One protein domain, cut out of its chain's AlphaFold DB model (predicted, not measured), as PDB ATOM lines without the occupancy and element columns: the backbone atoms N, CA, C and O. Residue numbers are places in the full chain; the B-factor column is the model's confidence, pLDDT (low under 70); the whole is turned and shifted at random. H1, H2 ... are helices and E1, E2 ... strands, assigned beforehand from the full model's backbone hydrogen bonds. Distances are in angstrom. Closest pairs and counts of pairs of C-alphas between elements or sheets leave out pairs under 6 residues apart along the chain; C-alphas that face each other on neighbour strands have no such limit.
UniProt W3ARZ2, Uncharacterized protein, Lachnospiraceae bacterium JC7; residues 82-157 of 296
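Overview. This is residues 82 to 157 of the 296 residues of an uncharacterized protein of Lachnospiraceae bacterium JC7 (UniProt W3ARZ2). A long two-stranded ribbon folds at its links into two arms of a V: E1 and E4 run side by side in one arm, and the hairpin E2 and E3 makes the other. E5 folds back beside E4 as a third strand; of the two short helices before the ribbon, H1 only grazes this three-stranded sheet. The 76 printed residues hold two named helices, then five named strands; the class is mostly strand, with antiparallel sheets E1 E4 E5 and E2 E3. The whole is loose, with a radius of gyration of the C-alphas of 15.6 A, and elongated, spanning 48 by 31 by 21 A.

Arrangement. H1, residues 82 to 85, and H2, residues 88 to 92, are close but not clearly touching; their closest C-alphas, of Tyr 85 and Arg 91, are 6.6 A apart. H1 is too short for an O i to N i+4 pair, and in H2 every such pair is within hydrogen-bond range. E1, residues 104 to 111, is antiparallel to E4, residues 139 to 146, at 149 degrees, with N 107 and O 143 within hydrogen-bond range at 2.9 A. The hairpin E2, residues 116 to 124, and E3, residues 127 to 135, stands at 151 degrees, with N 119 and O 131 at 2.9 A. E4 forms a hairpin with E5, residues 153 to 156, at 139 degrees, with N 144 and O 155 at 2.8 A. E2 and E4 are apart.

Along the chain. H1 begins at C-alpha 82 (-7.395, 37.985, 142.747). E1 is 20.6 A long, E2 22.0 A, E3 26.0 A and E4 21.7 A. E1 bends by 51 degrees at residue 107, E2 by 58 at 120 and E4 by 57 at 142. E5 ends at C-alpha 156 (-19.969, 36.916, 130.750).

Size, cuts and confidence. The C-alphas farthest apart, of Asp 98 and Glu 125, are 48.7 A apart. The printed part has no cut, and the link H2 to E1 is long. Residues 148 to 151 have pLDDT under 70.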
ATOM      1  N   SER A  82      -6.995  37.214 141.568       96.62
ATOM      2  CA  SER A  82      -7.395  37.985 142.747       96.62
ATOM      3  C   SER A  82      -8.187  39.247 142.404       96.62
ATOM      4  O   SER A  82      -9.047  39.622 143.194       96.62
ATOM      5  N   LEU A  83      -7.968  39.874 141.242       95.88
ATOM      6  CA  LEU A  83      -8.797  40.989 140.772       95.88
ATOM      7  C   LEU A  83     -10.276  40.588 140.704       95.88
ATOM      8  O   LEU A  83     -11.138  41.355 141.111       95.88
ATOM      9  N   VAL A  84     -10.534  39.376 140.218       95.88
ATOM     10  CA  VAL A  84     -11.870  38.821 140.003       95.88
ATOM     11  C   VAL A  84     -12.443  38.305 141.321       95.88
ATOM     12  O   VAL A  84     -13.451  38.799 141.810       95.88
ATOM     13  N   TYR A  85     -11.758  37.369 141.979       95.94
ATOM     14  CA  TYR A  85     -12.302  36.677 143.158       95.94
ATOM     15  C   TYR A  85     -12.331  37.520 144.440       95.94
ATOM     16  O   TYR A  85     -12.907  37.110 145.454       95.94
ATOM     17  N   THR A  86     -11.692  38.694 144.444       96.56
ATOM     18  CA  THR A  86     -11.845  39.658 145.544       96.56
ATOM     19  C   THR A  86     -12.920  40.705 145.290       96.56
ATOM     20  O   THR A  86     -13.289  41.406 146.240       96.56
ATOM     21  N   ASP A  87     -13.449  40.769 144.067       97.62
ATOM     22  CA  ASP A  87     -14.521  41.680 143.715       97.62
ATOM     23  C   ASP A  87     -15.805  41.338 144.504       97.62
ATOM     24  O   ASP A  87     -16.159  40.161 144.659       97.62
ATOM     25  N   PRO A  88     -16.506  42.342 145.060       96.69
ATOM     26  CA  PRO A  88     -17.743  42.141 145.805       96.69
ATOM     27  C   PRO A  88     -18.814  41.347 145.057       96.69
ATOM     28  O   PRO A  88     -19.546  40.609 145.712       96.69
ATOM     29  N   TYR A  89     -18.920  41.478 143.732       97.38
ATOM     30  CA  TYR A  89     -19.886  40.713 142.950       97.38
ATOM     31  C   TYR A  89     -19.590  39.213 143.048       97.38
ATOM     32  O   TYR A  89     -20.436  38.457 143.510       97.38
ATOM     33  N   TYR A  90     -18.357  38.794 142.751       95.81
ATOM     34  CA  TYR A  90     -17.952  37.380 142.795       95.81
ATOM     35  C   TYR A  90     -18.012  36.767 144.191       95.81
ATOM     36  O   TYR A  90     -18.167  35.559 144.338       95.81
ATOM     37  N   ARG A  91     -17.858  37.583 145.236       95.62
ATOM     38  CA  ARG A  91     -17.952  37.102 146.619       95.62
ATOM     39  C   ARG A  91     -19.381  36.867 147.081       95.62
ATOM     40  O   ARG A  91     -19.589  36.030 147.956       95.62
ATOM     41  N   ASN A  92     -20.322  37.655 146.571       95.94
ATOM     42  CA  ASN A  92     -21.666  37.739 147.131       95.94
ATOM     43  C   ASN A  92     -22.725  37.114 146.225       95.94
ATOM     44  O   ASN A  92     -23.748  36.674 146.737       95.94
ATOM     45  N   ILE A  93     -22.500  37.100 144.912       95.94
ATOM     46  CA  ILE A  93     -23.480  36.669 143.920       95.94
ATOM     47  C   ILE A  93     -23.075  35.304 143.377       95.94
ATOM     48  O   ILE A  93     -22.041  35.162 142.731       95.94
ATOM     49  N   MET A  94     -23.922  34.310 143.628       93.62
ATOM     50  CA  MET A  94     -23.771  32.953 143.113       93.62
ATOM     51  C   MET A  94     -24.965  32.634 142.212       93.62
ATOM     52  O   MET A  94     -26.116  32.712 142.648       93.62
ATOM     53  N   ILE A  95     -24.690  32.275 140.961       91.44
ATOM     54  CA  ILE A  95     -25.694  31.814 139.995       91.44
ATOM     55  C   ILE A  95     -25.516  30.294 139.845       91.44
ATOM     56  O   ILE A  95     -24.373  29.853 139.738       91.44
ATOM     57  N   PRO A  96     -26.584  29.474 139.880       88.25
ATOM     58  CA  PRO A  96     -26.453  28.031 139.674       88.25
ATOM     59  C   PRO A  96     -25.953  27.684 138.261       88.25
ATOM     60  O   PRO A  96     -26.527  28.155 137.281       88.25
ATOM     61  N   ASP A  97     -24.936  26.819 138.168       76.31
ATOM     62  CA  ASP A  97     -24.266  26.406 136.915       76.31
ATOM     63  C   ASP A  97     -25.138  25.551 135.967       76.31
ATOM     64  O   ASP A  97     -24.701  25.182 134.882       76.31
ATOM     65  N   ASP A  98     -26.346  25.171 136.389       84.44
ATOM     66  CA  ASP A  98     -27.323  24.392 135.618       84.44
ATOM     67  C   ASP A  98     -28.654  25.132 135.428       84.44
ATOM     68  O   ASP A  98     -29.629  24.568 134.915       84.44
ATOM     69  N   LEU A  99     -28.712  26.402 135.837       93.31
ATOM     70  CA  LEU A  99     -29.887  27.224 135.616       93.31
ATOM     71  C   LEU A  99     -30.112  27.383 134.107       93.31
ATOM     72  O   LEU A  99     -29.190  27.593 133.319       93.31
ATOM     73  N   THR A 100     -31.368  27.288 133.692       93.31
ATOM     74  CA  THR A 100     -31.796  27.620 132.335       93.31
ATOM     75  C   THR A 100     -33.085  28.414 132.422       93.31
ATOM     76  O   THR A 100     -34.033  27.980 133.081       93.31
ATOM     77  N   LEU A 101     -33.118  29.564 131.757       93.00
ATOM     78  CA  LEU A 101     -34.287  30.433 131.649       93.00
ATOM     79  C   LEU A 101     -34.520  30.710 130.164       93.00
ATOM     80  O   LEU A 101     -33.696  31.347 129.519       93.00
ATOM     81  N   GLY A 102     -35.608  30.186 129.596       91.12
ATOM     82  CA  GLY A 102     -35.834  30.275 128.151       91.12
ATOM     83  C   GLY A 102     -34.677  29.656 127.355       91.12
ATOM     84  O   GLY A 102     -34.376  28.477 127.535       91.12
ATOM     85  N   ASN A 103     -34.041  30.465 126.504       88.75
ATOM     86  CA  ASN A 103     -32.873  30.077 125.698       88.75
ATOM     87  C   ASN A 103     -31.530  30.433 126.366       88.75
ATOM     88  O   ASN A 103     -30.486  30.290 125.734       88.75
ATOM     89  N   HIS A 104     -31.546  30.966 127.593       91.12
ATOM     90  CA  HIS A 104     -30.350  31.330 128.353       91.12
ATOM     91  C   HIS A 104     -29.925  30.176 129.250       91.12
ATOM     92  O   HIS A 104     -30.654  29.801 130.172       91.12
ATOM     93  N   HIS A 105     -28.731  29.646 128.997       91.50
ATOM     94  CA  HIS A 105     -28.097  28.622 129.818       91.50
ATOM     95  C   HIS A 105     -26.970  29.252 130.625       91.50
ATOM     96  O   HIS A 105     -26.053  29.856 130.071       91.50
ATOM     97  N   PHE A 106     -27.044  29.121 131.941       90.56
ATOM     98  CA  PHE A 106     -26.028  29.646 132.837       90.56
ATOM     99  C   PHE A 106     -24.898  28.640 132.956       90.56
ATOM    100  O   PHE A 106     -25.141  27.445 133.090       90.56
ATOM    101  N   ALA A 107     -23.668  29.125 132.872       91.00
ATOM    102  CA  ALA A 107     -22.488  28.286 132.900       91.00
ATOM    103  C   ALA A 107     -21.294  29.058 133.466       91.00
ATOM    104  O   ALA A 107     -21.365  30.248 133.786       91.00
ATOM    105  N   THR A 108     -20.173  28.357 133.553       91.19
ATOM    106  CA  THR A 108     -18.877  28.944 133.862       91.19
ATOM    107  C   THR A 108     -18.015  28.959 132.599       91.19
ATOM    108  O   THR A 108     -17.876  27.944 131.916       91.19
ATOM    109  N   LEU A 109     -17.430  30.116 132.294       92.31
ATOM    110  CA  LEU A 109     -16.443  30.311 131.239       92.31
ATOM    111  C   LEU A 109     -15.035  30.255 131.838       92.31
ATOM    112  O   LEU A 109     -14.689  31.070 132.697       92.31
ATOM    113  N   SER A 110     -14.221  29.317 131.358       93.88
ATOM    114  CA  SER A 110     -12.813  29.191 131.739       93.88
ATOM    115  C   SER A 110     -11.919  30.025 130.821       93.88
ATOM    116  O   SER A 110     -12.083  30.011 129.602       93.88
ATOM    117  N   TYR A 111     -10.942  30.694 131.420       95.06
ATOM    118  CA  TYR A 111      -9.853  31.383 130.744       95.06
ATOM    119  C   TYR A 111      -8.510  30.734 131.086       95.06
ATOM    120  O   TYR A 111      -8.258  30.372 132.240       95.06
ATOM    121  N   ASP A 112      -7.615  30.667 130.104       96.25
ATOM    122  CA  ASP A 112      -6.292  30.060 130.260       96.25
ATOM    123  C   ASP A 112      -5.230  31.058 130.754       96.25
ATOM    124  O   ASP A 112      -5.291  32.270 130.524       96.25
ATOM    125  N   GLN A 113      -4.166  30.541 131.385       96.81
ATOM    126  CA  GLN A 113      -2.973  31.349 131.646       96.81
ATOM    127  C   GLN A 113      -2.406  31.899 130.330       96.81
ATOM    128  O   GLN A 113      -2.145  31.161 129.378       96.81
ATOM    129  N   GLY A 114      -2.127  33.201 130.318       96.50
ATOM    130  CA  GLY A 114      -1.561  33.897 129.173       96.50
ATOM    131  C   GLY A 114      -2.585  34.309 128.120       96.50
ATOM    132  O   GLY A 114      -2.190  34.864 127.093       96.50
ATOM    133  N   GLU A 115      -3.874  34.054 128.342       96.62
ATOM    134  CA  GLU A 115      -4.932  34.549 127.467       96.62
ATOM    135  C   GLU A 115      -4.957  36.083 127.449       96.62
ATOM    136  O   GLU A 115      -4.733  36.734 128.476       96.62
ATOM    137  N   ILE A 116      -5.174  36.653 126.259       96.56
ATOM    138  CA  ILE A 116      -5.104  38.095 126.009       96.56
ATOM    139  C   ILE A 116      -6.501  38.707 125.971       96.56
ATOM    140  O   ILE A 116      -7.342  38.316 125.167       96.56
ATOM    141  N   ILE A 117      -6.700  39.737 126.787       94.56
ATOM    142  CA  ILE A 117      -7.941  40.506 126.893       94.56
ATOM    143  C   ILE A 117      -7.685  41.912 126.348       94.56
ATOM    144  O   ILE A 117      -6.705  42.559 126.711       94.56
ATOM    145  N   GLU A 118      -8.551  42.410 125.471       93.69
ATOM    146  CA  GLU A 118      -8.501  43.813 125.048       93.69
ATOM    147  C   GLU A 118      -9.081  44.722 126.142       93.69
ATOM    148  O   GLU A 118     -10.167  44.470 126.660       93.69
ATOM    149  N   LEU A 119      -8.348  45.777 126.501       95.56
ATOM    150  CA  LEU A 119      -8.772  46.785 127.471       95.56
ATOM    151  C   LEU A 119      -9.038  48.121 126.765       95.56
ATOM    152  O   LEU A 119      -8.848  48.266 125.553       95.56
ATOM    153  N   ASN A 120      -9.478  49.126 127.526       95.06
ATOM    154  CA  ASN A 120      -9.589  50.479 126.991       95.06
ATOM    155  C   ASN A 120      -8.209  50.953 126.503       95.06
ATOM    156  O   ASN A 120      -7.256  50.901 127.277       95.06
ATOM    157  N   PRO A 121      -8.080  51.395 125.237       94.56
ATOM    158  CA  PRO A 121      -6.815  51.881 124.712       94.56
ATOM    159  C   PRO A 121      -6.346  53.128 125.454       94.56
ATOM    160  O   PRO A 121      -7.145  54.004 125.795       94.56
ATOM    161  N   ASP A 122      -5.032  53.256 125.576       92.62
ATOM    162  CA  ASP A 122      -4.404  54.476 126.054       92.62
ATOM    163  C   ASP A 122      -4.497  55.590 125.011       92.62
ATOM    164  O   ASP A 122      -4.488  55.357 123.798       92.62
ATOM    165  N   MET A 123      -4.533  56.831 125.492       89.88
ATOM    166  CA  MET A 123      -4.492  58.024 124.653       89.88
ATOM    167  C   MET A 123      -3.155  58.739 124.798       89.88
ATOM    168  O   MET A 123      -2.820  59.251 125.863       89.88
ATOM    169  N   SER A 124      -2.411  58.833 123.697       86.62
ATOM    170  CA  SER A 124      -1.141  59.557 123.639       86.62
ATOM    171  C   SER A 124      -1.093  60.445 122.402       86.62
ATOM    172  O   SER A 124      -1.327  59.980 121.287       86.62
ATOM    173  N   GLU A 125      -0.844  61.743 122.597       87.56
ATOM    174  CA  GLU A 125      -0.767  62.749 121.522       87.56
ATOM    175  C   GLU A 125      -1.972  62.720 120.552       87.56
ATOM    176  O   GLU A 125      -1.837  62.904 119.342       87.56
ATOM    177  N   GLY A 126      -3.175  62.468 121.081       84.88
ATOM    178  CA  GLY A 126      -4.410  62.383 120.293       84.88
ATOM    179  C   GLY A 126      -4.576  61.083 119.493       84.88
ATOM    180  O   GLY A 126      -5.449  61.009 118.629       84.88
ATOM    181  N   MET A 127      -3.758  60.064 119.758       85.75
ATOM    182  CA  MET A 127      -3.846  58.743 119.141       85.75
ATOM    183  C   MET A 127      -4.197  57.676 120.173       85.75
ATOM    184  O   MET A 127      -3.603  57.633 121.250       85.75
ATOM    185  N   TYR A 128      -5.099  56.775 119.788       90.56
ATOM    186  CA  TYR A 128      -5.378  55.560 120.543       90.56
ATOM    187  C   TYR A 128      -4.266  54.529 120.336       90.56
ATOM    188  O   TYR A 128      -3.923  54.194 119.194       90.56
ATOM    189  N   ILE A 129      -3.734  54.016 121.441       92.19
ATOM    190  CA  ILE A 129      -2.765  52.925 121.482       92.19
ATOM    191  C   ILE A 129      -3.450  51.720 122.138       92.19
ATOM    192  O   ILE A 129      -3.948  51.858 123.252       92.19
ATOM    193  N   PRO A 130      -3.524  50.556 121.466       92.62
ATOM    194  CA  PRO A 130      -4.163  49.374 122.032       92.62
ATOM    195  C   PRO A 130      -3.530  48.984 123.366       92.62
ATOM    196  O   PRO A 130      -2.306  48.860 123.443       92.62
ATOM    197  N   HIS A 131      -4.372  48.772 124.377       95.69
ATOM    198  CA  HIS A 131      -3.969  48.253 125.678       95.69
ATOM    199  C   HIS A 131      -4.486  46.829 125.815       95.69
ATOM    200  O   HIS A 131      -5.667  46.569 125.577       95.69
ATOM    201  N   TYR A 132      -3.614  45.914 126.219       96.94
ATOM    202  CA  TYR A 132      -3.987  44.529 126.482       96.94
ATOM    203  C   TYR A 132      -3.800  44.138 127.947       96.94
ATOM    204  O   TYR A 132      -2.862  44.555 128.621       96.94
ATOM    205  N   GLY A 133      -4.692  43.297 128.441       97.19
ATOM    206  CA  GLY A 133      -4.485  42.477 129.616       97.19
ATOM    207  C   GLY A 133      -3.965  41.106 129.206       97.19
ATOM    208  O   GLY A 133      -4.371  40.592 128.166       97.19
ATOM    209  N   TYR A 134      -3.107  40.491 130.011       97.44
ATOM    210  CA  TYR A 134      -2.824  39.061 129.897       97.44
ATOM    211  C   TYR A 134      -3.056  38.380 131.244       97.44
ATOM    212  O   TYR A 134      -2.702  38.930 132.291       97.44
ATOM    213  N   LEU A 135      -3.670  37.200 131.235       97.75
ATOM    214  CA  LEU A 135      -3.952  36.478 132.471       97.75
ATOM    215  C   LEU A 135      -2.686  35.847 133.044       97.75
ATOM    216  O   LEU A 135      -1.976  35.109 132.360       97.75
ATOM    217  N   ARG A 136      -2.406  36.124 134.319       97.12
ATOM    218  CA  ARG A 136      -1.239  35.560 135.010       97.12
ATOM    219  C   ARG A 136      -1.412  34.086 135.351       97.12
ATOM    220  O   ARG A 136      -0.440  33.337 135.392       97.12
ATOM    221  N   GLU A 137      -2.651  33.685 135.582       96.75
ATOM    222  CA  GLU A 137      -3.083  32.342 135.947       96.75
ATOM    223  C   GLU A 137      -4.464  32.106 135.326       96.75
ATOM    224  O   GLU A 137      -5.174  33.068 135.023       96.75
ATOM    225  N   ALA A 138      -4.833  30.839 135.142       96.38
ATOM    226  CA  ALA A 138      -6.169  30.476 134.685       96.38
ATOM    227  C   ALA A 138      -7.232  30.904 135.710       96.38
ATOM    228  O   ALA A 138      -6.972  30.936 136.918       96.38
ATOM    229  N   LEU A 139      -8.426  31.229 135.224       96.25
ATOM    230  CA  LEU A 139      -9.563  31.595 136.063       96.25
ATOM    231  C   LEU A 139     -10.880  31.243 135.381       96.25
ATOM    232  O   LEU A 139     -10.935  30.973 134.188       96.25
ATOM    233  N   GLU A 140     -11.942  31.287 136.162       94.69
ATOM    234  CA  GLU A 140     -13.302  30.945 135.767       94.69
ATOM    235  C   GLU A 140     -14.263  32.062 136.167       94.69
ATOM    236  O   GLU A 140     -14.137  32.626 137.263       94.69
ATOM    237  N   VAL A 141     -15.207  32.382 135.282       94.25
ATOM    238  CA  VAL A 141     -16.207  33.438 135.485       94.25
ATOM    239  C   VAL A 141     -17.610  32.980 135.092       94.25
ATOM    240  O   VAL A 141     -17.733  32.133 134.208       94.25
ATOM    241  N   PRO A 142     -18.678  33.552 135.678       92.88
ATOM    242  CA  PRO A 142     -20.033  33.247 135.246       92.88
ATOM    243  C   PRO A 142     -20.282  33.765 133.827       92.88
ATOM    244  O   PRO A 142     -19.845  34.861 133.451       92.88
ATOM    245  N   CYS A 143     -21.024  32.984 133.054       92.81
ATOM    246  CA  CYS A 143     -21.488  33.357 131.732       92.81
ATOM    247  C   CYS A 143     -22.901  32.834 131.455       92.81
ATOM    248  O   CYS A 143     -23.436  31.977 132.161       92.81
ATOM    249  N   ILE A 144     -23.496  33.387 130.406       91.50
ATOM    250  CA  ILE A 144     -24.723  32.910 129.788       91.50
ATOM    251  C   ILE A 144     -24.375  32.488 128.369       91.50
ATOM    252  O   ILE A 144     -23.735  33.245 127.636       91.50
ATOM    253  N   THR A 145     -24.813  31.305 127.968       90.19
ATOM    254  CA  THR A 145     -24.787  30.835 126.582       90.19
ATOM    255  C   THR A 145     -26.208  30.775 126.024       90.19
ATOM    256  O   THR A 145     -27.187  30.707 126.770       90.19
ATOM    257  N   GLU A 146     -26.325  30.833 124.699       86.62
ATOM    258  CA  GLU A 146     -27.596  30.693 123.982       86.62
ATOM    259  C   GLU A 146     -27.585  29.471 123.056       86.62
ATOM    260  O   GLU A 146     -26.543  29.122 122.496       86.62
ATOM    261  N   ASP A 147     -28.763  28.883 122.827       73.31
ATOM    262  CA  ASP A 147     -29.016  27.828 121.833       73.31
ATOM    263  C   ASP A 147     -28.824  28.346 120.384       73.31
ATOM    264  O   ASP A 147     -29.771  28.559 119.618       73.31
ATOM    265  N   LYS A 148     -27.571  28.581 119.980       67.88
ATOM    266  CA  LYS A 148     -27.165  28.963 118.617       67.88
ATOM    267  C   LYS A 148     -26.254  27.882 118.003       67.88
ATOM    268  O   LYS A 148     -25.683  27.076 118.727       67.88
ATOM    269  N   PRO A 149     -26.111  27.817 116.658       58.31
ATOM    270  CA  PRO A 149     -25.343  26.763 115.967       58.31
ATOM    271  C   PRO A 149     -23.861  26.675 116.364       58.31
ATOM    272  O   PRO A 149     -23.192  25.694 116.049       58.31
ATOM    273  N   GLU A 150     -23.366  27.706 117.036       55.53
ATOM    274  CA  GLU A 150     -22.114  27.735 117.772       55.53
ATOM    275  C   GLU A 150     -22.526  28.108 119.202       55.53
ATOM    276  O   GLU A 150     -23.265  29.082 119.355       55.53
ATOM    277  N   GLU A 151     -22.120  27.335 120.216       56.16
ATOM    278  CA  GLU A 151     -22.311  27.629 121.649       56.16
ATOM    279  C   GLU A 151     -21.565  28.930 122.007       56.16
ATOM    280  O   GLU A 151     -20.494  28.933 122.613       56.16
ATOM    281  N   ALA A 152     -22.075  30.058 121.523       70.44
ATOM    282  CA  ALA A 152     -21.497  31.367 121.712       70.44
ATOM    283  C   ALA A 152     -21.925  31.861 123.088       70.44
ATOM    284  O   ALA A 152     -23.118  31.969 123.382       70.44
ATOM    285  N   VAL A 153     -20.938  32.165 123.928       83.81
ATOM    286  CA  VAL A 153     -21.143  32.985 125.121       83.81
ATOM    287  C   VAL A 153     -21.892  34.243 124.687       83.81
ATOM    288  O   VAL A 153     -21.399  34.997 123.850       83.81
ATOM    289  N   TRP A 154     -23.097  34.424 125.218       85.00
ATOM    290  CA  TRP A 154     -23.931  35.593 124.979       85.00
ATOM    291  C   TRP A 154     -23.442  36.772 125.818       85.00
ATOM    292  O   TRP A 154     -23.182  37.847 125.290       85.00
ATOM    293  N   MET A 155     -23.235  36.539 127.115       87.44
ATOM    294  CA  MET A 155     -22.570  37.481 128.013       87.44
ATOM    295  C   MET A 155     -21.776  36.734 129.079       87.44
ATOM    296  O   MET A 155     -22.103  35.612 129.457       87.44
ATOM    297  N   SER A 156     -20.740  37.373 129.593       91.62
ATOM    298  CA  SER A 156     -19.969  36.916 130.750       91.62
ATOM    299  C   SER A 156     -19.707  38.107 131.649       91.62
ATOM    300  O   SER A 156     -19.852  39.227 131.190       91.62
ATOM    301  N   LEU A 157     -19.273  37.880 132.886       92.62
ATOM    302  CA  LEU A 157     -18.556  38.913 133.627       92.62
ATOM    303  C   LEU A 157     -17.066  38.610 133.487       92.62
ATOM    304  O   LEU A 157     -16.534  37.729 134.143       92.62
TER     305      LEU A 157